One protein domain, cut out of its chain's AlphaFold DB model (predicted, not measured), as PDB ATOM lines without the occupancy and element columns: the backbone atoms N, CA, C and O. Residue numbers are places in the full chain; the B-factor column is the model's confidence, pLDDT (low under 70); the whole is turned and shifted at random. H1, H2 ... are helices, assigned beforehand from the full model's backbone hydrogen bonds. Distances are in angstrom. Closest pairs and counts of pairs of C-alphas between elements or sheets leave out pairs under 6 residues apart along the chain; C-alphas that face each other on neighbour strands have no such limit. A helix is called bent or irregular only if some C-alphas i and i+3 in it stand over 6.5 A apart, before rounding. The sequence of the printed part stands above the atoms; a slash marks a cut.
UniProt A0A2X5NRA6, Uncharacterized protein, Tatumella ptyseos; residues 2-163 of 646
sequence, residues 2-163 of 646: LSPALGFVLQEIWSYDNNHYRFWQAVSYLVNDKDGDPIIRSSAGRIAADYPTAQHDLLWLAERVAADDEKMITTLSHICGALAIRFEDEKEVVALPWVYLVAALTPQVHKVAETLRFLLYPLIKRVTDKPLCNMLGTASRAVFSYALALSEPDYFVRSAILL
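AT A GLANCE: This is residues 2 to 163 of the 646 residues of an uncharacterized protein of Tatumella ptyseos (UniProt A0A2X5NRA6). The helices are stacked one layer after another in a compact solenoid: first H1, then the pairs H2 and H3, H4 and H5, the two arms of H6 folded back on each other, and last H7 and H8. The stack turns at H5, which stands across H2 and H3, while H6, H7 and H8 run nearly side by side. The printed part has 162 residues with eight named helices, H1 to H8 in order, and no named strand; the class is all helix. It is compact, with a radius of gyration of the C-alphas of 15.6 A and spans of 44 by 35 by 29 A.

IN THESE COORDINATES: Find C-alpha 2 at (143.485, 102.347, 114.665); from there H1 runs to residue 14. Next come H2, residues 21 to 32, H3, residues 38 to 50, and H4, residues 59 to 66. H5 starts at C-alpha 70, at (120.829, 99.419, 129.969), and runs 29.4 A to residue 89. H6, residues 96 to 126, was assigned as one helix by its hydrogen bonds but is bent: C-alphas 111 and 114 are 8.6 A apart. Its arms are H6a, residues 96 to 111, 22.3 A, and H6b, residues 114 to 126, 19.5 A. H6a is itself irregular, with C-alphas 107 and 110 8.4 A apart. H7, residues 130 to 148, covers 26.6 A, and H8, residues 156 to 163, ends at (135.306, 96.518, 151.712).

HOW THE PARTS SIT: Begin with H1, H2 and H3, an up-and-down bundle, each running against the one before. H1 and H2 form a hairpin, closest at the C-alphas of Trp 14 and Phe 23, 5.3 A. Look next at H5: it touches H3 at C-alphas 45 and 79, 4.9 A, about perpendicular at 73 degrees, only just past steep. H4 touches H6a at C-alphas 62 and 105, 5.6 A, at a shallow tilt of 5 degrees, the same way. H5 touches H6b at C-alphas 77 and 115, 5.9 A. H6a touches H7 at C-alphas 106 and 139, 5.4 A. H7 and H8 form a hairpin, with C-alphas 144 and 160 5.0 A apart. H1 and H7 are apart. In H1 to H5 and H7 every O i to N i+4 pair is within hydrogen-bond range; in H6a 8 of 12 are, in H6b 6 of 9, in H8 3 of 4.

THE WHOLE: The two C-alphas farthest apart are those of Ala 5 and Ser 151, 47.1 A. The printed part has no cut and no long link. The mean pLDDT of the printed part is 89.3; look for values under 70 at residues 2 to 3.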
ATOM      1  N   LEU A   2     144.852 101.880 114.362       61.62
ATOM      2  CA  LEU A   2     143.485 102.347 114.665       61.62
ATOM      3  C   LEU A   2     143.335 103.036 116.039       61.62
ATOM      4  O   LEU A   2     142.608 104.015 116.150       61.62
ATOM      5  N   SER A   3     144.052 102.568 117.066       66.81
ATOM      6  CA  SER A   3     143.906 103.079 118.441       66.81
ATOM      7  C   SER A   3     144.318 104.561 118.614       66.81
ATOM      8  O   SER A   3     143.523 105.319 119.166       66.81
ATOM      9  N   PRO A   4     145.452 105.053 118.059       77.69
ATOM     10  CA  PRO A   4     145.801 106.478 118.142       77.69
ATOM     11  C   PRO A   4     144.819 107.406 117.412       77.69
ATOM     12  O   PRO A   4     144.501 108.479 117.912       77.69
ATOM     13  N   ALA A   5     144.309 106.994 116.244       83.50
ATOM     14  CA  ALA A   5     143.335 107.781 115.486       83.50
ATOM     15  C   ALA A   5     141.996 107.895 116.231       83.50
ATOM     16  O   ALA A   5     141.424 108.980 116.312       83.50
ATOM     17  N   LEU A   6     141.535 106.793 116.832       84.94
ATOM     18  CA  LEU A   6     140.366 106.787 117.708       84.94
ATOM     19  C   LEU A   6     140.571 107.693 118.931       84.94
ATOM     20  O   LEU A   6     139.660 108.429 119.300       84.94
ATOM     21  N   GLY A   7     141.773 107.673 119.515       84.25
ATOM     22  CA  GLY A   7     142.168 108.558 120.610       84.25
ATOM     23  C   GLY A   7     141.966 110.034 120.278       84.25
ATOM     24  O   GLY A   7     141.303 110.724 121.043       84.25
ATOM     25  N   PHE A   8     142.447 110.501 119.121       86.88
ATOM     26  CA  PHE A   8     142.270 111.899 118.704       86.88
ATOM     27  C   PHE A   8     140.800 112.288 118.508       86.88
ATOM     28  O   PHE A   8     140.391 113.363 118.940       86.88
ATOM     29  N   VAL A   9     139.992 111.413 117.901       88.75
ATOM     30  CA  VAL A   9     138.557 111.682 117.696       88.75
ATOM     31  C   VAL A   9     137.828 111.778 119.035       88.75
ATOM     32  O   VAL A   9     137.068 112.715 119.264       88.75
ATOM     33  N   LEU A  10     138.073 110.836 119.948       89.38
ATOM     34  CA  LEU A  10     137.470 110.860 121.279       89.38
ATOM     35  C   LEU A  10     137.968 112.054 122.111       89.38
ATOM     36  O   LEU A  10     137.177 112.638 122.849       89.38
ATOM     37  N   GLN A  11     139.226 112.473 121.937       87.19
ATOM     38  CA  GLN A  11     139.772 113.677 122.564       87.19
ATOM     39  C   GLN A  11     139.030 114.942 122.144       87.19
ATOM     40  O   GLN A  11     138.682 115.775 122.980       87.19
ATOM     41  N   GLU A  12     138.789 115.085 120.843       89.12
ATOM     42  CA  GLU A  12     138.044 116.216 120.306       89.12
ATOM     43  C   GLU A  12     136.620 116.224 120.873       89.12
ATOM     44  O   GLU A  12     136.156 117.249 121.378       89.12
ATOM     45  N   ILE A  13     135.963 115.056 120.901       91.56
ATOM     46  CA  ILE A  13     134.602 114.931 121.430       91.56
ATOM     47  C   ILE A  13     134.520 115.278 122.922       91.56
ATOM     48  O   ILE A  13     133.571 115.947 123.337       91.56
ATOM     49  N   TRP A  14     135.512 114.871 123.718       90.88
ATOM     50  CA  TRP A  14     135.590 115.194 125.145       90.88
ATOM     51  C   TRP A  14     135.506 116.703 125.402       90.88
ATOM     52  O   TRP A  14     134.845 117.139 126.341       90.88
ATOM     53  N   SER A  15     136.122 117.510 124.537       87.06
ATOM     54  CA  SER A  15     136.217 118.963 124.711       87.06
ATOM     55  C   SER A  15     134.959 119.759 124.330       87.06
ATOM     56  O   SER A  15     134.902 120.953 124.621       87.06
ATOM     57  N   TYR A  16     133.949 119.139 123.703       86.94
ATOM     58  CA  TYR A  16     132.766 119.862 123.208       86.94
ATOM     59  C   TYR A  16     131.768 120.277 124.293       86.94
ATOM     60  O   TYR A  16     131.174 121.349 124.179       86.94
ATOM     61  N   ASP A  17     131.555 119.443 125.313       83.25
ATOM     62  CA  ASP A  17     130.512 119.655 126.320       83.25
ATOM     63  C   ASP A  17     131.090 119.606 127.736       83.25
ATOM     64  O   ASP A  17     131.841 118.695 128.072       83.25
ATOM     65  N   ASN A  18     130.658 120.523 128.608       80.25
ATOM     66  CA  ASN A  18     131.129 120.595 130.001       80.25
ATOM     67  C   ASN A  18     130.778 119.357 130.850       80.25
ATOM     68  O   ASN A  18     131.407 119.121 131.872       80.25
ATOM     69  N   ASN A  19     129.746 118.598 130.470       81.06
ATOM     70  CA  ASN A  19     129.341 117.352 131.136       81.06
ATOM     71  C   ASN A  19     129.738 116.097 130.336       81.06
ATOM     72  O   ASN A  19     129.291 114.998 130.662       81.06
ATOM     73  N   HIS A  20     130.504 116.276 129.254       90.81
ATOM     74  CA  HIS A  20     131.001 115.226 128.365       90.81
ATOM     75  C   HIS A  20     129.918 114.273 127.820       90.81
ATOM     76  O   HIS A  20     130.211 113.135 127.454       90.81
ATOM     77  N   TYR A  21     128.651 114.705 127.725       90.44
ATOM     78  CA  TYR A  21     127.555 113.797 127.365       90.44
ATOM     79  C   TYR A  21     127.730 113.178 125.967       90.44
ATOM     80  O   TYR A  21     127.499 111.979 125.798       90.44
ATOM     81  N   ARG A  22     128.179 113.953 124.964       91.75
ATOM     82  CA  ARG A  22     128.430 113.432 123.605       91.75
ATOM     83  C   ARG A  22     129.556 112.416 123.586       91.75
ATOM     84  O   ARG A  22     129.474 111.437 122.847       91.75
ATOM     85  N   PHE A  23     130.580 112.632 124.406       93.94
ATOM     86  CA  PHE A  23     131.674 111.686 124.564       93.94
ATOM     87  C   PHE A  23     131.158 110.359 125.109       93.94
ATOM     88  O   PHE A  23     131.376 109.317 124.495       93.94
ATOM     89  N   TRP A  24     130.397 110.394 126.202       93.88
ATOM     90  CA  TRP A  24     129.855 109.182 126.807       93.88
ATOM     91  C   TRP A  24     128.876 108.447 125.892       93.88
ATOM     92  O   TRP A  24     128.900 107.219 125.832       93.88
ATOM     93  N   GLN A  25     128.067 109.170 125.112       92.75
ATOM     94  CA  GLN A  25     127.237 108.565 124.068       92.75
ATOM     95  C   GLN A  25     128.084 107.884 122.989       92.75
ATOM     96  O   GLN A  25     127.812 106.733 122.652       92.75
ATOM     97  N   ALA A  26     129.125 108.547 122.477       92.25
ATOM     98  CA  ALA A  26     130.019 107.972 121.473       92.25
ATOM     99  C   ALA A  26     130.728 106.711 121.993       92.25
ATOM    100  O   ALA A  26     130.722 105.681 121.318       92.25
ATOM    101  N   VAL A  27     131.269 106.754 123.215       92.50
ATOM    102  CA  VAL A  27     131.879 105.591 123.880       92.50
ATOM    103  C   VAL A  27     130.858 104.470 124.050       92.50
ATOM    104  O   VAL A  27     131.167 103.319 123.752       92.50
ATOM    105  N   SER A  28     129.627 104.790 124.460       92.56
ATOM    106  CA  SER A  28     128.561 103.798 124.600       92.56
ATOM    107  C   SER A  28     128.242 103.099 123.279       92.56
ATOM    108  O   SER A  28     128.150 101.871 123.254       92.56
ATOM    109  N   TYR A  29     128.141 103.835 122.170       91.81
ATOM    110  CA  TYR A  29     127.942 103.226 120.854       91.81
ATOM    111  C   TYR A  29     129.102 102.311 120.462       91.81
ATOM    112  O   TYR A  29     128.860 101.190 120.028       91.81
ATOM    113  N   LEU A  30     130.345 102.760 120.658       90.00
ATOM    114  CA  LEU A  30     131.533 101.999 120.274       90.00
ATOM    115  C   LEU A  30     131.711 100.728 121.106       90.00
ATOM    116  O   LEU A  30     132.017  99.683 120.554       90.00
ATOM    117  N   VAL A  31     131.530 100.797 122.425       87.44
ATOM    118  CA  VAL A  31     131.770  99.668 123.337       87.44
ATOM    119  C   VAL A  31     130.697  98.580 123.196       87.44
ATOM    120  O   VAL A  31     131.016  97.386 123.261       87.44
ATOM    121  N   ASN A  32     129.441  98.985 122.977       86.25
ATOM    122  CA  ASN A  32     128.298  98.073 122.859       86.25
ATOM    123  C   ASN A  32     128.051  97.555 121.436       86.25
ATOM    124  O   ASN A  32     127.123  96.769 121.243       86.25
ATOM    125  N   ASP A  33     128.847  97.971 120.451       87.31
ATOM    126  CA  ASP A  33     128.762  97.441 119.093       87.31
ATOM    127  C   ASP A  33     129.223  95.975 119.069       87.31
ATOM    128  O   ASP A  33     130.414  95.674 119.119       87.31
ATOM    129  N   LYS A  34     128.268  95.038 119.056       81.94
ATOM    130  CA  LYS A  34     128.557  93.595 119.083       81.94
ATOM    131  C   LYS A  34     129.150  93.091 117.767       81.94
ATOM    132  O   LYS A  34     129.876  92.100 117.803       81.94
ATOM    133  N   ASP A  35     128.863  93.779 116.666       84.25
ATOM    134  CA  ASP A  35     129.318  93.430 115.320       84.25
ATOM    135  C   ASP A  35     130.620  94.169 114.947       84.25
ATOM    136  O   ASP A  35     131.260  93.854 113.942       84.25
ATOM    137  N   GLY A  36     131.028  95.139 115.771       79.31
ATOM    138  CA  GLY A  36     132.245  95.928 115.616       79.31
ATOM    139  C   GLY A  36     133.535  95.214 116.037       79.31
ATOM    140  O   GLY A  36     133.538  94.202 116.741       79.31
ATOM    141  N   ASP A  37     134.674  95.787 115.633       82.19
ATOM    142  CA  ASP A  37     136.012  95.257 115.928       82.19
ATOM    143  C   ASP A  37     136.289  95.231 117.455       82.19
ATOM    144  O   ASP A  37     136.273  96.288 118.105       82.19
ATOM    145  N   PRO A  38     136.604  94.063 118.053       82.12
ATOM    146  CA  PRO A  38     136.943  93.942 119.474       82.12
ATOM    147  C   PRO A  38     138.078  94.866 119.942       82.12
ATOM    148  O   PRO A  38     138.071  95.323 121.088       82.12
ATOM    149  N   ILE A  39     139.042  95.178 119.070       82.19
ATOM    150  CA  ILE A  39     140.155  96.089 119.359       82.19
ATOM    151  C   ILE A  39     139.647  97.523 119.504       82.19
ATOM    152  O   ILE A  39     140.117  98.244 120.388       82.19
ATOM    153  N   ILE A  40     138.680  97.942 118.681       84.06
ATOM    154  CA  ILE A  40     138.059  99.274 118.770       84.06
ATOM    155  C   ILE A  40     137.259  99.386 120.068       84.06
ATOM    156  O   ILE A  40     137.426 100.362 120.793       84.06
ATOM    157  N   ARG A  41     136.474  98.359 120.411       83.62
ATOM    158  CA  ARG A  41     135.696  98.303 121.661       83.62
ATOM    159  C   ARG A  41     136.591  98.401 122.897       83.62
ATOM    160  O   ARG A  41     136.353  99.219 123.782       83.62
ATOM    161  N   SER A  42     137.656  97.598 122.927       82.56
ATOM    162  CA  SER A  42     138.641  97.593 124.015       82.56
ATOM    163  C   SER A  42     139.408  98.918 124.102       82.56
ATOM    164  O   SER A  42     139.557  99.481 125.186       82.56
ATOM    165  N   SER A  43     139.829  99.475 122.959       85.25
ATOM    166  CA  SER A  43     140.511 100.776 122.908       85.25
ATOM    167  C   SER A  43     139.608 101.911 123.388       85.25
ATOM    168  O   SER A  43     140.062 102.741 124.168       85.25
ATOM    169  N   ALA A  44     138.336 101.935 122.977       86.88
ATOM    170  CA  ALA A  44     137.366 102.936 123.419       86.88
ATOM    171  C   ALA A  44     137.152 102.884 124.940       86.88
ATOM    172  O   ALA A  44     137.146 103.930 125.583       86.88
ATOM    173  N   GLY A  45     137.047 101.683 125.523       86.50
ATOM    174  CA  GLY A  45     136.938 101.505 126.974       86.50
ATOM    175  C   GLY A  45     138.174 101.990 127.743       86.50
ATOM    176  O   GLY A  45     138.027 102.658 128.763       86.50
ATOM    177  N   ARG A  46     139.384 101.712 127.235       84.75
ATOM    178  CA  ARG A  46     140.646 102.198 127.829       84.75
ATOM    179  C   ARG A  46     140.763 103.717 127.764       84.75
ATOM    180  O   ARG A  46     140.947 104.347 128.795       84.75
ATOM    181  N   ILE A  47     140.544 104.298 126.584       87.62
ATOM    182  CA  ILE A  47     140.547 105.754 126.393       87.62
ATOM    183  C   ILE A  47     139.529 106.407 127.338       87.62
ATOM    184  O   ILE A  47     139.838 107.380 128.013       87.62
ATOM    185  N   ALA A  48     138.328 105.846 127.461       89.06
ATOM    186  CA  ALA A  48     137.304 106.357 128.366       89.06
ATOM    187  C   ALA A  48     137.697 106.311 129.856       89.06
ATOM    188  O   ALA A  48     137.221 107.140 130.632       89.06
ATOM    189  N   ALA A  49     138.569 105.385 130.261       88.81
ATOM    190  CA  ALA A  49     139.120 105.326 131.613       88.81
ATOM    191  C   ALA A  49     140.267 106.333 131.850       88.81
ATOM    192  O   ALA A  49     140.617 106.590 133.005       88.81
ATOM    193  N   ASP A  50     140.836 106.924 130.794       87.31
ATOM    194  CA  ASP A  50     142.005 107.812 130.877       87.31
ATOM    195  C   ASP A  50     141.664 109.283 131.108       87.31
ATOM    196  O   ASP A  50     142.400 109.996 131.789       87.31
ATOM    197  N   TYR A  51     140.541 109.724 130.552       87.94
ATOM    198  CA  TYR A  51     140.177 111.136 130.433       87.94
ATOM    199  C   TYR A  51     139.605 111.799 131.692       87.94
ATOM    200  O   TYR A  51     139.892 112.982 131.896       87.94
ATOM    201  N   PRO A  52     138.809 111.111 132.536       91.62
ATOM    202  CA  PRO A  52     138.237 111.737 133.720       91.62
ATOM    203  C   PRO A  52     139.323 112.265 134.662       91.62
ATOM    204  O   PRO A  52     140.179 111.513 135.133       91.62
ATOM    205  N   THR A  53     139.260 113.556 134.985       90.75
ATOM    206  CA  THR A  53     140.196 114.220 135.912       90.75
ATOM    207  C   THR A  53     139.485 115.098 136.939       90.75
ATOM    208  O   THR A  53     139.982 115.246 138.058       90.75
ATOM    209  N   ALA A  54     138.307 115.634 136.611       91.50
ATOM    210  CA  ALA A  54     137.511 116.493 137.475       91.50
ATOM    211  C   ALA A  54     136.283 115.772 138.049       91.50
ATOM    212  O   ALA A  54     135.733 114.837 137.476       91.50
ATOM    213  N   GLN A  55     135.812 116.251 139.201       91.44
ATOM    214  CA  GLN A  55     134.699 115.667 139.957       91.44
ATOM    215  C   GLN A  55     133.429 115.410 139.121       91.44
ATOM    216  O   GLN A  55     132.736 114.423 139.358       91.44
ATOM    217  N   HIS A  56     133.093 116.299 138.185       92.31
ATOM    218  CA  HIS A  56     131.835 116.229 137.437       92.31
ATOM    219  C   HIS A  56     131.880 115.309 136.211       92.31
ATOM    220  O   HIS A  56     130.827 115.005 135.651       92.31
ATOM    221  N   ASP A  57     133.065 114.844 135.809       93.06
ATOM    222  CA  ASP A  57     133.290 114.225 134.495       93.06
ATOM    223  C   ASP A  57     132.477 112.946 134.271       93.06
ATOM    224  O   ASP A  57     132.098 112.624 133.143       93.06
ATOM    225  N   LEU A  58     132.186 112.227 135.357       93.31
ATOM    226  CA  LEU A  58     131.491 110.940 135.349       93.31
ATOM    227  C   LEU A  58     130.044 111.024 135.857       93.31
ATOM    228  O   LEU A  58     129.309 110.042 135.766       93.31
ATOM    229  N   LEU A  59     129.597 112.174 136.383       92.62
ATOM    230  CA  LEU A  59     128.283 112.277 137.038       92.62
ATOM    231  C   LEU A  59     127.121 112.060 136.065       92.62
ATOM    232  O   LEU A  59     126.106 111.476 136.438       92.62
ATOM    233  N   TRP A  60     127.296 112.437 134.797       93.56
ATOM    234  CA  TRP A  60     126.298 112.177 133.762       93.56
ATOM    235  C   TRP A  60     126.037 110.676 133.556       93.56
ATOM    236  O   TRP A  60     124.890 110.270 133.364       93.56
ATOM    237  N   LEU A  61     127.069 109.826 133.659       92.06
ATOM    238  CA  LEU A  61     126.896 108.370 133.586       92.06
ATOM    239  C   LEU A  61     126.033 107.859 134.745       92.06
ATOM    240  O   LEU A  61     125.138 107.045 134.527       92.06
ATOM    241  N   ALA A  62     126.251 108.369 135.962       93.25
ATOM    242  CA  ALA A  62     125.447 107.997 137.125       93.25
ATOM    243  C   ALA A  62     123.967 108.387 136.956       93.25
ATOM    244  O   ALA A  62     123.082 107.601 137.297       93.25
ATOM    245  N   GLU A  63     123.680 109.549 136.360       94.38
ATOM    246  CA  GLU A  63     122.307 109.947 136.019       94.38
ATOM    247  C   GLU A  63     121.649 108.976 135.030       94.38
ATOM    248  O   GLU A  63     120.465 108.667 135.166       94.38
ATOM    249  N   ARG A  64     122.397 108.479 134.033       94.25
ATOM    250  CA  ARG A  64     121.881 107.487 133.075       94.25
ATOM    251  C   ARG A  64     121.603 106.135 133.734       94.25
ATOM    252  O   ARG A  64     120.582 105.526 133.435       94.25
ATOM    253  N   VAL A  65     122.451 105.701 134.670       92.94
ATOM    254  CA  VAL A  65     122.199 104.494 135.483       92.94
ATOM    255  C   VAL A  65     120.929 104.658 136.325       92.94
ATOM    256  O   VAL A  65     120.086 103.760 136.371       92.94
ATOM    257  N   ALA A  66     120.742 105.820 136.960       93.25
ATOM    258  CA  ALA A  66     119.519 106.112 137.707       93.25
ATOM    259  C   ALA A  66     118.270 106.073 136.803       93.25
ATOM    260  O   ALA A  66     117.230 105.570 137.226       93.25
ATOM    261  N   ALA A  67     118.401 106.521 135.551       94.12
ATOM    262  CA  ALA A  67     117.358 106.476 134.525       94.12
ATOM    263  C   ALA A  67     117.151 105.098 133.859       94.12
ATOM    264  O   ALA A  67     116.330 105.001 132.952       94.12
ATOM    265  N   ASP A  68     117.853 104.050 134.309       91.75
ATOM    266  CA  ASP A  68     117.723 102.671 133.805       91.75
ATOM    267  C   ASP A  68     118.150 102.471 132.340       91.75
ATOM    268  O   ASP A  68     117.621 101.633 131.613       91.75
ATOM    269  N   ASP A  69     119.137 103.246 131.887       92.25
ATOM    270  CA  ASP A  69     119.716 103.080 130.554       92.25
ATOM    271  C   ASP A  69     120.647 101.849 130.507       92.25
ATOM    272  O   ASP A  69     121.830 101.922 130.851       92.25
ATOM    273  N   GLU A  70     120.113 100.705 130.063       89.06
ATOM    274  CA  GLU A  70     120.829  99.419 129.969       89.06
ATOM    275  C   GLU A  70     122.137  99.502 129.165       89.06
ATOM    276  O   GLU A  70     123.143  98.868 129.516       89.06
ATOM    277  N   LYS A  71     122.160 100.306 128.091       87.88
ATOM    278  CA  LYS A  71     123.368 100.483 127.274       87.88
ATOM    279  C   LYS A  71     124.442 101.198 128.074       87.88
ATOM    280  O   LYS A  71     125.610 100.810 128.021       87.88
ATOM    281  N   MET A  72     124.070 102.211 128.848       89.56
ATOM    282  CA  MET A  72     125.011 102.937 129.699       89.56
ATOM    283  C   MET A  72     125.489 102.103 130.885       89.56
ATOM    284  O   MET A  72     126.680 102.139 131.185       89.56
ATOM    285  N   ILE A  73     124.623 101.290 131.495       88.75
ATOM    286  CA  ILE A  73     125.019 100.336 132.548       88.75
ATOM    287  C   ILE A  73     126.075  99.357 132.009       88.75
ATOM    288  O   ILE A  73     127.124  99.159 132.626       88.75
ATOM    289  N   THR A  74     125.856  98.814 130.808       87.06
ATOM    290  CA  THR A  74     126.827  97.924 130.152       87.06
ATOM    291  C   THR A  74     128.132  98.659 129.818       87.06
ATOM    292  O   THR A  74     129.223  98.156 130.089       87.06
ATOM    293  N   THR A  75     128.036  99.888 129.298       89.62
ATOM    294  CA  THR A  75     129.198 100.754 129.005       89.62
ATOM    295  C   THR A  75     130.042 100.990 130.257       89.62
ATOM    296  O   THR A  75     131.263 100.849 130.220       89.62
ATOM    297  N   LEU A  76     129.391 101.307 131.375       89.56
ATOM    298  CA  LEU A  76     130.038 101.564 132.651       89.56
ATOM    299  C   LEU A  76     130.832 100.344 133.137       89.56
ATOM    300  O   LEU A  76     131.977 100.499 133.555       89.56
ATOM    301  N   SER A  77     130.266  99.139 133.029       85.31
ATOM    302  CA  SER A  77     130.959  97.893 133.387       85.31
ATOM    303  C   SER A  77     132.263  97.712 132.594       85.31
ATOM    304  O   SER A  77     133.318  97.451 133.174       85.31
ATOM    305  N   HIS A  78     132.228  97.953 131.280       84.56
ATOM    306  CA  HIS A  78     133.416  97.874 130.424       84.56
ATOM    307  C   HIS A  78     134.485  98.917 130.774       84.56
ATOM    308  O   HIS A  78     135.669  98.582 130.823       84.56
ATOM    309  N   ILE A  79     134.080 100.163 131.045       89.44
ATOM    310  CA  ILE A  79     135.006 101.229 131.456       89.44
ATOM    311  C   ILE A  79     135.660 100.877 132.797       89.44
ATOM    312  O   ILE A  79     136.873 101.003 132.941       89.44
ATOM    313  N   CYS A  80     134.884 100.385 133.765       86.06
ATOM    314  CA  CYS A  80     135.407 100.004 135.078       86.06
ATOM    315  C   CYS A  80     136.366  98.809 134.992       86.06
ATOM    316  O   CYS A  80     137.380  98.793 135.686       86.06
ATOM    317  N   GLY A  81     136.095  97.844 134.105       82.19
ATOM    318  CA  GLY A  81     137.028  96.756 133.810       82.19
ATOM    319  C   GLY A  81     138.353  97.258 133.222       82.19
ATOM    320  O   GLY A  81     139.418  96.816 133.647       82.19
ATOM    321  N   ALA A  82     138.310  98.221 132.295       84.94
ATOM    322  CA  ALA A  82     139.519  98.841 131.746       84.94
ATOM    323  C   ALA A  82     140.293  99.650 132.802       84.94
ATOM    324  O   ALA A  82     141.519  99.564 132.870       84.94
ATOM    325  N   LEU A  83     139.581 100.380 133.664       87.31
ATOM    326  CA  LEU A  83     140.169 101.117 134.779       87.31
ATOM    327  C   LEU A  83     140.848 100.188 135.794       87.31
ATOM    328  O   LEU A  83     141.904 100.533 136.311       87.31
ATOM    329  N   ALA A  84     140.270  99.018 136.079       80.12
ATOM    330  CA  ALA A  84     140.864  98.053 137.002       80.12
ATOM    331  C   ALA A  84     142.253  97.593 136.528       80.12
ATOM    332  O   ALA A  84     143.190  97.609 137.319       80.12
ATOM    333  N   ILE A  85     142.404  97.295 135.232       80.81
ATOM    334  CA  ILE A  85     143.702  96.963 134.618       80.81
ATOM    335  C   ILE A  85     144.673  98.139 134.765       80.81
ATOM    336  O   ILE A  85     145.810  97.978 135.196       80.81
ATOM    337  N   ARG A  86     144.200  99.359 134.491       84.31
ATOM    338  CA  ARG A  86     145.012 100.568 134.648       84.31
ATOM    339  C   ARG A  86     145.466 100.783 136.095       84.31
ATOM    340  O   ARG A  86     146.581 101.233 136.332       84.31
ATOM    341  N   PHE A  87     144.637 100.443 137.080       83.12
ATOM    342  CA  PHE A  87     145.029 100.479 138.486       83.12
ATOM    343  C   PHE A  87     146.075  99.409 138.866       83.12
ATOM    344  O   PHE A  87     146.700  99.537 139.922       83.12
ATOM    345  N   GLU A  88     146.285  98.373 138.063       78.75
ATOM    346  CA  GLU A  88     147.380  97.415 138.266       78.75
ATOM    347  C   GLU A  88     148.672  97.897 137.593       78.75
ATOM    348  O   GLU A  88     149.740  97.834 138.203       78.75
ATOM    349  N   ASP A  89     148.558  98.463 136.387       81.38
ATOM    350  CA  ASP A  89     149.702  98.880 135.567       81.38
ATOM    351  C   ASP A  89     150.275 100.258 135.958       81.38
ATOM    352  O   ASP A  89     151.487 100.485 135.889       81.38
ATOM    353  N   GLU A  90     149.427 101.199 136.391       80.94
ATOM    354  CA  GLU A  90     149.801 102.599 136.614       80.94
ATOM    355  C   GLU A  90     149.724 103.023 138.087       80.94
ATOM    356  O   GLU A  90     148.703 102.886 138.776       80.94
ATOM    357  N   LYS A  91     150.811 103.640 138.571       70.31
ATOM    358  CA  LYS A  91     150.903 104.169 139.942       70.31
ATOM    359  C   LYS A  91     150.088 105.448 140.147       70.31
ATOM    360  O   LYS A  91     149.520 105.634 141.218       70.31
ATOM    361  N   GLU A  92     150.003 106.305 139.133       77.44
ATOM    362  CA  GLU A  92     149.371 107.624 139.224       77.44
ATOM    363  C   GLU A  92     148.088 107.665 138.390       77.44
ATOM    364  O   GLU A  92     148.086 108.044 137.225       77.44
ATOM    365  N   VAL A  93     146.973 107.269 139.007       85.25
ATOM    366  CA  VAL A  93     145.631 107.423 138.424       85.25
ATOM    367  C   VAL A  93     144.837 108.378 139.304       85.25
ATOM    368  O   VAL A  93     144.744 108.173 140.518       85.25
ATOM    369  N   VAL A  94     144.259 109.420 138.703       89.56
ATOM    370  CA  VAL A  94     143.486 110.445 139.417       89.56
ATOM    371  C   VAL A  94     142.204 109.823 139.974       89.56
ATOM    372  O   VAL A  94     141.258 109.561 139.242       89.56
ATOM    373  N   ALA A  95     142.164 109.578 141.286       91.69
ATOM    374  CA  ALA A  95     141.053 108.869 141.930       91.69
ATOM    375  C   ALA A  95     139.784 109.725 142.113       91.69
ATOM    376  O   ALA A  95     138.687 109.177 142.195       91.69
ATOM    377  N   LEU A  96     139.921 111.056 142.167       94.56
ATOM    378  CA  LEU A  96     138.840 112.005 142.465       94.56
ATOM    379  C   LEU A  96     137.534 111.759 141.670       94.56
ATOM    380  O   LEU A  96     136.511 111.526 142.316       94.56
ATOM    381  N   PRO A  97     137.522 111.767 140.320       94.44
ATOM    382  CA  PRO A  97     136.296 111.561 139.539       94.44
ATOM    383  C   PRO A  97     135.624 110.219 139.857       94.44
ATOM    384  O   PRO A  97     134.401 110.137 139.965       94.44
ATOM    385  N   TRP A  98     136.420 109.170 140.065       95.00
ATOM    386  CA  TRP A  98     135.932 107.818 140.328       95.00
ATOM    387  C   TRP A  98     135.290 107.678 141.709       95.00
ATOM    388  O   TRP A  98     134.280 106.989 141.840       95.00
ATOM    389  N   VAL A  99     135.806 108.370 142.732       96.50
ATOM    390  CA  VAL A  99     135.163 108.407 144.058       96.50
ATOM    391  C   VAL A  99     133.796 109.089 143.980       96.50
ATOM    392  O   VAL A  99     132.823 108.588 144.544       96.50
ATOM    393  N   TYR A 100     133.690 110.202 143.248       96.75
ATOM    394  CA  TYR A 100     132.413 110.898 143.068       96.75
ATOM    395  C   TYR A 100     131.410 110.093 142.241       96.75
ATOM    396  O   TYR A 100     130.221 110.096 142.561       96.75
ATOM    397  N   LEU A 101     131.881 109.345 141.241       96.06
ATOM    398  CA  LEU A 101     131.055 108.375 140.529       96.06
ATOM    399  C   LEU A 101     130.519 107.297 141.483       96.06
ATOM    400  O   LEU A 101     129.318 107.050 141.500       96.06
ATOM    401  N   VAL A 102     131.375 106.693 142.316       96.81
ATOM    402  CA  VAL A 102     130.962 105.698 143.323       96.81
ATOM    403  C   VAL A 102     129.896 106.269 144.263       96.81
ATOM    404  O   VAL A 102     128.863 105.634 144.484       96.81
ATOM    405  N   ALA A 103     130.097 107.489 144.767       97.06
ATOM    406  CA  ALA A 103     129.121 108.160 145.621       97.06
ATOM    407  C   ALA A 103     127.775 108.370 144.903       97.06
ATOM    408  O   ALA A 103     126.723 108.084 145.473       97.06
ATOM    409  N   ALA A 104     127.798 108.807 143.641       96.50
ATOM    410  CA  ALA A 104     126.596 109.025 142.838       96.50
ATOM    411  C   ALA A 104     125.862 107.720 142.472       96.50
ATOM    412  O   ALA A 104     124.639 107.712 142.357       96.50
ATOM    413  N   LEU A 105     126.591 106.611 142.322       96.38
ATOM    414  CA  LEU A 105     126.036 105.283 142.043       96.38
ATOM    415  C   LEU A 105     125.500 104.571 143.294       96.38
ATOM    416  O   LEU A 105     124.680 103.664 143.172       96.38
ATOM    417  N   THR A 106     125.926 104.978 144.493       96.75
ATOM    418  CA  THR A 106     125.575 104.318 145.763       96.75
ATOM    419  C   THR A 106     124.059 104.157 145.980       96.75
ATOM    420  O   THR A 106     123.636 103.051 146.325       96.75
ATOM    421  N   PRO A 107     123.196 105.166 145.720       96.50
ATOM    422  CA  PRO A 107     121.741 105.002 145.833       96.50
ATOM    423  C   PRO A 107     121.148 103.957 144.873       96.50
ATOM    424  O   PRO A 107     120.041 103.475 145.093       96.50
ATOM    425  N   GLN A 108     121.874 103.605 143.808       95.88
ATOM    426  CA  GLN A 108     121.469 102.657 142.767       95.88
ATOM    427  C   GLN A 108     122.213 101.317 142.881       95.88
ATOM    428  O   GLN A 108     122.341 100.603 141.891       95.88
ATOM    429  N   VAL A 109     122.700 100.954 144.078       94.12
ATOM    430  CA  VAL A 109     123.521  99.750 144.309       94.12
ATOM    431  C   VAL A 109     122.935  98.475 143.693       94.12
ATOM    432  O   VAL A 109     123.674  97.710 143.087       94.12
ATOM    433  N   HIS A 110     121.612  98.289 143.737       91.81
ATOM    434  CA  HIS A 110     120.927  97.125 143.164       91.81
ATOM    435  C   HIS A 110     121.124  96.962 141.647       91.81
ATOM    436  O   HIS A 110     121.014  95.852 141.137       91.81
ATOM    437  N   LYS A 111     121.441  98.045 140.924       91.19
ATOM    438  CA  LYS A 111     121.684  98.029 139.473       91.19
ATOM    439  C   LYS A 111     123.149  97.792 139.105       91.19
ATOM    440  O   LYS A 111     123.438  97.332 138.007       91.19
ATOM    441  N   VAL A 112     124.077  98.161 139.990       91.31
ATOM    442  CA  VAL A 112     125.519  98.265 139.682       91.31
ATOM    443  C   VAL A 112     126.413  97.668 140.774       91.31
ATOM    444  O   VAL A 112     127.567  98.066 140.924       91.31
ATOM    445  N   ALA A 113     125.898  96.712 141.549       89.62
ATOM    446  CA  ALA A 113     126.582  96.139 142.708       89.62
ATOM    447  C   ALA A 113     127.974  95.582 142.359       89.62
ATOM    448  O   ALA A 113     128.951  95.894 143.039       89.62
ATOM    449  N   GLU A 114     128.089  94.826 141.260       87.25
ATOM    450  CA  GLU A 114     129.374  94.303 140.775       87.25
ATOM    451  C   GLU A 114     130.342  95.419 140.390       87.25
ATOM    452  O   GLU A 114     131.493  95.430 140.824       87.25
ATOM    453  N   THR A 115     129.874  96.407 139.628       89.38
ATOM    454  CA  THR A 115     130.684  97.562 139.230       89.38
ATOM    455  C   THR A 115     131.210  98.322 140.448       89.38
ATOM    456  O   THR A 115     132.396  98.644 140.506       89.38
ATOM    457  N   LEU A 116     130.357  98.562 141.449       92.69
ATOM    458  CA  LEU A 116     130.759  99.193 142.704       92.69
ATOM    459  C   LEU A 116     131.790  98.343 143.451       92.69
ATOM    460  O   LEU A 116     132.811  98.878 143.874       92.69
ATOM    461  N   ARG A 117     131.576  97.027 143.565       88.56
ATOM    462  CA  ARG A 117     132.530  96.103 144.198       88.56
ATOM    463  C   ARG A 117     133.909  96.174 143.532       88.56
ATOM    464  O   ARG A 117     134.916  96.266 144.235       88.56
ATOM    465  N   PHE A 118     133.959  96.174 142.198       85.56
ATOM    466  CA  PHE A 118     135.205  96.273 141.433       85.56
ATOM    467  C   PHE A 118     135.909  97.623 141.595       85.56
ATOM    468  O   PHE A 118     137.130  97.646 141.712       85.56
ATOM    469  N   LEU A 119     135.167  98.736 141.625       90.44
ATOM    470  CA  LEU A 119     135.744 100.074 141.795       90.44
ATOM    471  C   LEU A 119     136.242 100.326 143.221       90.44
ATOM    472  O   LEU A 119     137.298 100.927 143.411       90.44
ATOM    473  N   LEU A 120     135.498  99.871 144.230       93.81
ATOM    474  CA  LEU A 120     135.817 100.124 145.634       93.81
ATOM    475  C   LEU A 120     137.166  99.518 146.033       93.81
ATOM    476  O   LEU A 120     137.962 100.189 146.687       93.81
ATOM    477  N   TYR A 121     137.452  98.288 145.601       89.31
ATOM    478  CA  TYR A 121     138.665  97.565 145.985       89.31
ATOM    479  C   TYR A 121     139.985  98.329 145.714       89.31
ATOM    480  O   TYR A 121     140.773  98.503 146.648       89.31
ATOM    481  N   PRO A 122     140.265  98.826 144.492       89.38
ATOM    482  CA  PRO A 122     141.456  99.630 144.225       89.38
ATOM    483  C   PRO A 122     141.370 101.049 144.803       89.38
ATOM    484  O   PRO A 122     142.392 101.585 145.232       89.38
ATOM    485  N   LEU A 123     140.181 101.667 144.849       93.00
ATOM    486  CA  LEU A 123     140.022 103.041 145.338       93.00
ATOM    487  C   LEU A 123     140.315 103.163 146.835       93.00
ATOM    488  O   LEU A 123     141.035 104.074 147.238       93.00
ATOM    489  N   ILE A 124     139.835 102.219 147.650       94.12
ATOM    490  CA  ILE A 124     140.070 102.207 149.104       94.12
ATOM    491  C   ILE A 124     141.570 102.164 149.427       94.12
ATOM    492  O   ILE A 124     142.018 102.807 150.371       94.12
ATOM    493  N   LYS A 125     142.371 101.463 148.616       89.94
ATOM    494  CA  LYS A 125     143.827 101.363 148.810       89.94
ATOM    495  C   LYS A 125     144.592 102.628 148.410       89.94
ATOM    496  O   LYS A 125     145.726 102.808 148.844       89.94
ATOM    497  N   ARG A 126     144.014 103.464 147.544       89.62
ATOM    498  CA  ARG A 126     144.678 104.627 146.931       89.62
ATOM    499  C   ARG A 126     144.283 105.951 147.579       89.62
ATOM    500  O   ARG A 126     145.068 106.894 147.574       89.62
ATOM    501  N   VAL A 127     143.065 106.039 148.103       92.06
ATOM    502  CA  VAL A 127     142.492 107.280 148.631       92.06
ATOM    503  C   VAL A 127     142.755 107.389 150.128       92.06
ATOM    504  O   VAL A 127     142.340 106.532 150.901       92.06
ATOM    505  N   THR A 128     143.403 108.480 150.537       91.75
ATOM    506  CA  THR A 128     143.690 108.795 151.949       91.75
ATOM    507  C   THR A 128     142.971 110.051 152.451       91.75
ATOM    508  O   THR A 128     142.921 110.288 153.657       91.75
ATOM    509  N   ASP A 129     142.406 110.854 151.545       93.62
ATOM    510  CA  ASP A 129     141.661 112.065 151.890       93.62
ATOM    511  C   ASP A 129     140.349 111.727 152.613       93.62
ATOM    512  O   ASP A 129     139.529 110.956 152.111       93.62
ATOM    513  N   LYS A 130     140.134 112.304 153.803       92.94
ATOM    514  CA  LYS A 130     139.062 111.873 154.716       92.94
ATOM    515  C   LYS A 130     137.645 112.040 154.131       92.94
ATOM    516  O   LYS A 130     136.875 111.082 154.247       92.94
ATOM    517  N   PRO A 131     137.270 113.175 153.504       95.56
ATOM    518  CA  PRO A 131     135.996 113.300 152.790       95.56
ATOM    519  C   PRO A 131     135.768 112.202 151.746       95.56
ATOM    520  O   PRO A 131     134.701 111.588 151.726       95.56
ATOM    521  N   LEU A 132     136.781 111.909 150.925       96.19
ATOM    522  CA  LEU A 132     136.694 110.875 149.895       96.19
ATOM    523  C   LEU A 132     136.624 109.464 150.499       96.19
ATOM    524  O   LEU A 132     135.805 108.654 150.065       96.19
ATOM    525  N   CYS A 133     137.391 109.172 151.555       96.31
ATOM    526  CA  CYS A 133     137.281 107.911 152.291       96.31
ATOM    527  C   CYS A 133     135.865 107.702 152.851       96.31
ATOM    528  O   CYS A 133     135.341 106.596 152.769       96.31
ATOM    529  N   ASN A 134     135.217 108.747 153.382       97.31
ATOM    530  CA  ASN A 134     133.852 108.647 153.914       97.31
ATOM    531  C   ASN A 134     132.822 108.293 152.825       97.31
ATOM    532  O   ASN A 134     131.892 107.521 153.083       97.31
ATOM    533  N   MET A 135     132.999 108.810 151.603       97.88
ATOM    534  CA  MET A 135     132.181 108.420 150.449       97.88
ATOM    535  C   MET A 135     132.366 106.937 150.114       97.88
ATOM    536  O   MET A 135     131.379 106.213 149.978       97.88
ATOM    537  N   LEU A 136     133.619 106.468 150.059       98.06
ATOM    538  CA  LEU A 136     133.931 105.058 149.813       98.06
ATOM    539  C   LEU A 136     133.360 104.151 150.909       98.06
ATOM    540  O   LEU A 136     132.750 103.139 150.592       98.06
ATOM    541  N   GLY A 137     133.470 104.531 152.184       97.62
ATOM    542  CA  GLY A 137     132.896 103.763 153.291       97.62
ATOM    543  C   GLY A 137     131.370 103.674 153.243       97.62
ATOM    544  O   GLY A 137     130.801 102.615 153.509       97.62
ATOM    545  N   THR A 138     130.695 104.754 152.838       98.31
ATOM    546  CA  THR A 138     129.234 104.750 152.636       98.31
ATOM    547  C   THR A 138     128.837 103.778 151.526       98.31
ATOM    548  O   THR A 138     127.925 102.972 151.707       98.31
ATOM    549  N   ALA A 139     129.564 103.798 150.408       97.94
ATOM    550  CA  ALA A 139     129.355 102.875 149.301       97.94
ATOM    551  C   ALA A 139     129.661 101.414 149.683       97.94
ATOM    552  O   ALA A 139     128.867 100.531 149.366       97.94
ATOM    553  N   SER A 140     130.744 101.149 150.424       98.00
ATOM    554  CA  SER A 140     131.083  99.812 150.939       98.00
ATOM    555  C   SER A 140     129.962  99.230 151.796       98.00
ATOM    556  O   SER A 140     129.554  98.088 151.589       98.00
ATOM    557  N   ARG A 141     129.411 100.027 152.721       98.19
ATOM    558  CA  ARG A 141     128.271  99.613 153.551       98.19
ATOM    559  C   ARG A 141     127.007  99.378 152.726       98.19
ATOM    560  O   ARG A 141     126.296  98.417 152.995       98.19
ATOM    561  N   ALA A 142     126.743 100.192 151.702       97.69
ATOM    562  CA  ALA A 142     125.604  99.985 150.805       97.69
ATOM    563  C   ALA A 142     125.736  98.687 149.988       97.69
ATOM    564  O   ALA A 142     124.778  97.921 149.897       97.69
ATOM    565  N   VAL A 143     126.929  98.404 149.450       96.56
ATOM    566  CA  VAL A 143     127.235  97.143 148.752       96.56
ATOM    567  C   VAL A 143     127.063  95.954 149.689       96.56
ATOM    568  O   VAL A 143     126.446  94.965 149.303       96.56
ATOM    569  N   PHE A 144     127.544  96.053 150.928       96.75
ATOM    570  CA  PHE A 144     127.393  94.978 151.902       96.75
ATOM    571  C   PHE A 144     125.938  94.770 152.330       96.75
ATOM    572  O   PHE A 144     125.467  93.638 152.341       96.75
ATOM    573  N   SER A 145     125.188  95.842 152.587       96.44
ATOM    574  CA  SER A 145     123.755  95.752 152.884       96.44
ATOM    575  C   SER A 145     122.969  95.108 151.741       96.44
ATOM    576  O   SER A 145     122.067  94.317 152.004       96.44
ATOM    577  N   TYR A 146     123.305  95.422 150.486       95.00
ATOM    578  CA  TYR A 146     122.713  94.760 149.326       95.00
ATOM    579  C   TYR A 146     123.090  93.273 149.280       95.00
ATOM    580  O   TYR A 146     122.215  92.429 149.118       95.00
ATOM    581  N   ALA A 147     124.368  92.951 149.495       93.12
ATOM    582  CA  ALA A 147     124.875  91.581 149.518       93.12
ATOM    583  C   ALA A 147     124.168  90.706 150.568       93.12
ATOM    584  O   ALA A 147     123.813  89.567 150.286       93.12
ATOM    585  N   LEU A 148     123.932  91.248 151.767       92.44
ATOM    586  CA  LEU A 148     123.253  90.548 152.859       92.44
ATOM    587  C   LEU A 148     121.795  90.198 152.529       92.44
ATOM    588  O   LEU A 148     121.300  89.195 153.042       92.44
ATOM    589  N   ALA A 149     121.136  90.998 151.683       91.94
ATOM    590  CA  ALA A 149     119.746  90.812 151.269       91.94
ATOM    591  C   ALA A 149     119.567  89.790 150.129       91.94
ATOM    592  O   ALA A 149     118.433  89.433 149.810       91.94
ATOM    593  N   LEU A 150     120.655  89.327 149.502       89.00
ATOM    594  CA  LEU A 150     120.595  88.315 148.448       89.00
ATOM    595  C   LEU A 150     120.319  86.927 149.035       89.00
ATOM    596  O   LEU A 150     120.937  86.513 150.013       89.00
ATOM    597  N   SER A 151     119.418  86.184 148.388       82.56
ATOM    598  CA  SER A 151     119.099  84.803 148.766       82.56
ATOM    599  C   SER A 151     120.287  83.862 148.575       82.56
ATOM    600  O   SER A 151     120.490  82.979 149.404       82.56
ATOM    601  N   GLU A 152     121.058  84.064 147.506       78.88
ATOM    602  CA  GLU A 152     122.254  83.298 147.134       78.88
ATOM    603  C   GLU A 152     123.382  84.299 146.844       78.88
ATOM    604  O   GLU A 152     123.512  84.794 145.725       78.88
ATOM    605  N   PRO A 153     124.130  84.718 147.878       75.38
ATOM    606  CA  PRO A 153     125.147  85.752 147.738       75.38
ATOM    607  C   PRO A 153     126.457  85.268 147.096       75.38
ATOM    608  O   PRO A 153     127.305  86.109 146.792       75.38
ATOM    609  N   ASP A 154     126.656  83.956 146.933       73.50
ATOM    610  CA  ASP A 154     127.907  83.328 146.489       73.50
ATOM    611  C   ASP A 154     129.154  84.009 147.106       73.50
ATOM    612  O   ASP A 154     129.259  84.250 148.310       73.50
ATOM    613  N   TYR A 155     130.116  84.402 146.268       77.75
ATOM    614  CA  TYR A 155     131.348  85.079 146.666       77.75
ATOM    615  C   TYR A 155     131.164  86.576 146.993       77.75
ATOM    616  O   TYR A 155     132.115  87.243 147.434       77.75
ATOM    617  N   PHE A 156     129.978  87.139 146.750       84.69
ATOM    618  CA  PHE A 156     129.747  88.582 146.782       84.69
ATOM    619  C   PHE A 156     129.824  89.135 148.209       84.69
ATOM    620  O   PHE A 156     130.510  90.133 148.452       84.69
ATOM    621  N   VAL A 157     129.224  88.436 149.181       89.56
ATOM    622  CA  VAL A 157     129.290  88.824 150.601       89.56
ATOM    623  C   VAL A 157     130.726  88.791 151.116       89.56
ATOM    624  O   VAL A 157     131.171  89.760 151.729       89.56
ATOM    625  N   ARG A 158     131.497  87.746 150.793       89.12
ATOM    626  CA  ARG A 158     132.914  87.628 151.190       89.12
ATOM    627  C   ARG A 158     133.727  88.847 150.759       89.12
ATOM    628  O   ARG A 158     134.522  89.380 151.530       89.12
ATOM    629  N   SER A 159     133.494  89.319 149.538       89.50
ATOM    630  CA  SER A 159     134.145  90.524 149.025       89.50
ATOM    631  C   SER A 159     133.675  91.781 149.759       89.50
ATOM    632  O   SER A 159     134.491  92.625 150.117       89.50
ATOM    633  N   ALA A 160     132.373  91.908 150.018       93.75
ATOM    634  CA  ALA A 160     131.805  93.067 150.699       93.75
ATOM    635  C   ALA A 160     132.265  93.196 152.168       93.75
ATOM    636  O   ALA A 160     132.486  94.315 152.631       93.75
ATOM    637  N   ILE A 161     132.509  92.075 152.864       95.25
ATOM    638  CA  ILE A 161     133.119  92.061 154.208       95.25
ATOM    639  C   ILE A 161     134.474  92.780 154.183       95.25
ATOM    640  O   ILE A 161     134.741  93.633 155.033       95.25
ATOM    641  N   LEU A 162     135.319  92.500 153.185       94.12
ATOM    642  CA  LEU A 162     136.623  93.160 153.042       94.12
ATOM    643  C   LEU A 162     136.466  94.672 152.851       94.12
ATOM    644  O   LEU A 162     137.114  95.449 153.543       94.12
ATOM    645  N   LEU A 163     135.545  95.097 151.981       95.75
ATOM    646  CA  LEU A 163     135.306  96.518 151.712       95.75
ATOM    647  C   LEU A 163     134.858  97.287 152.966       95.75
ATOM    648  O   LEU A 163     135.308  98.411 153.199       95.75
TER     649      LEU A 163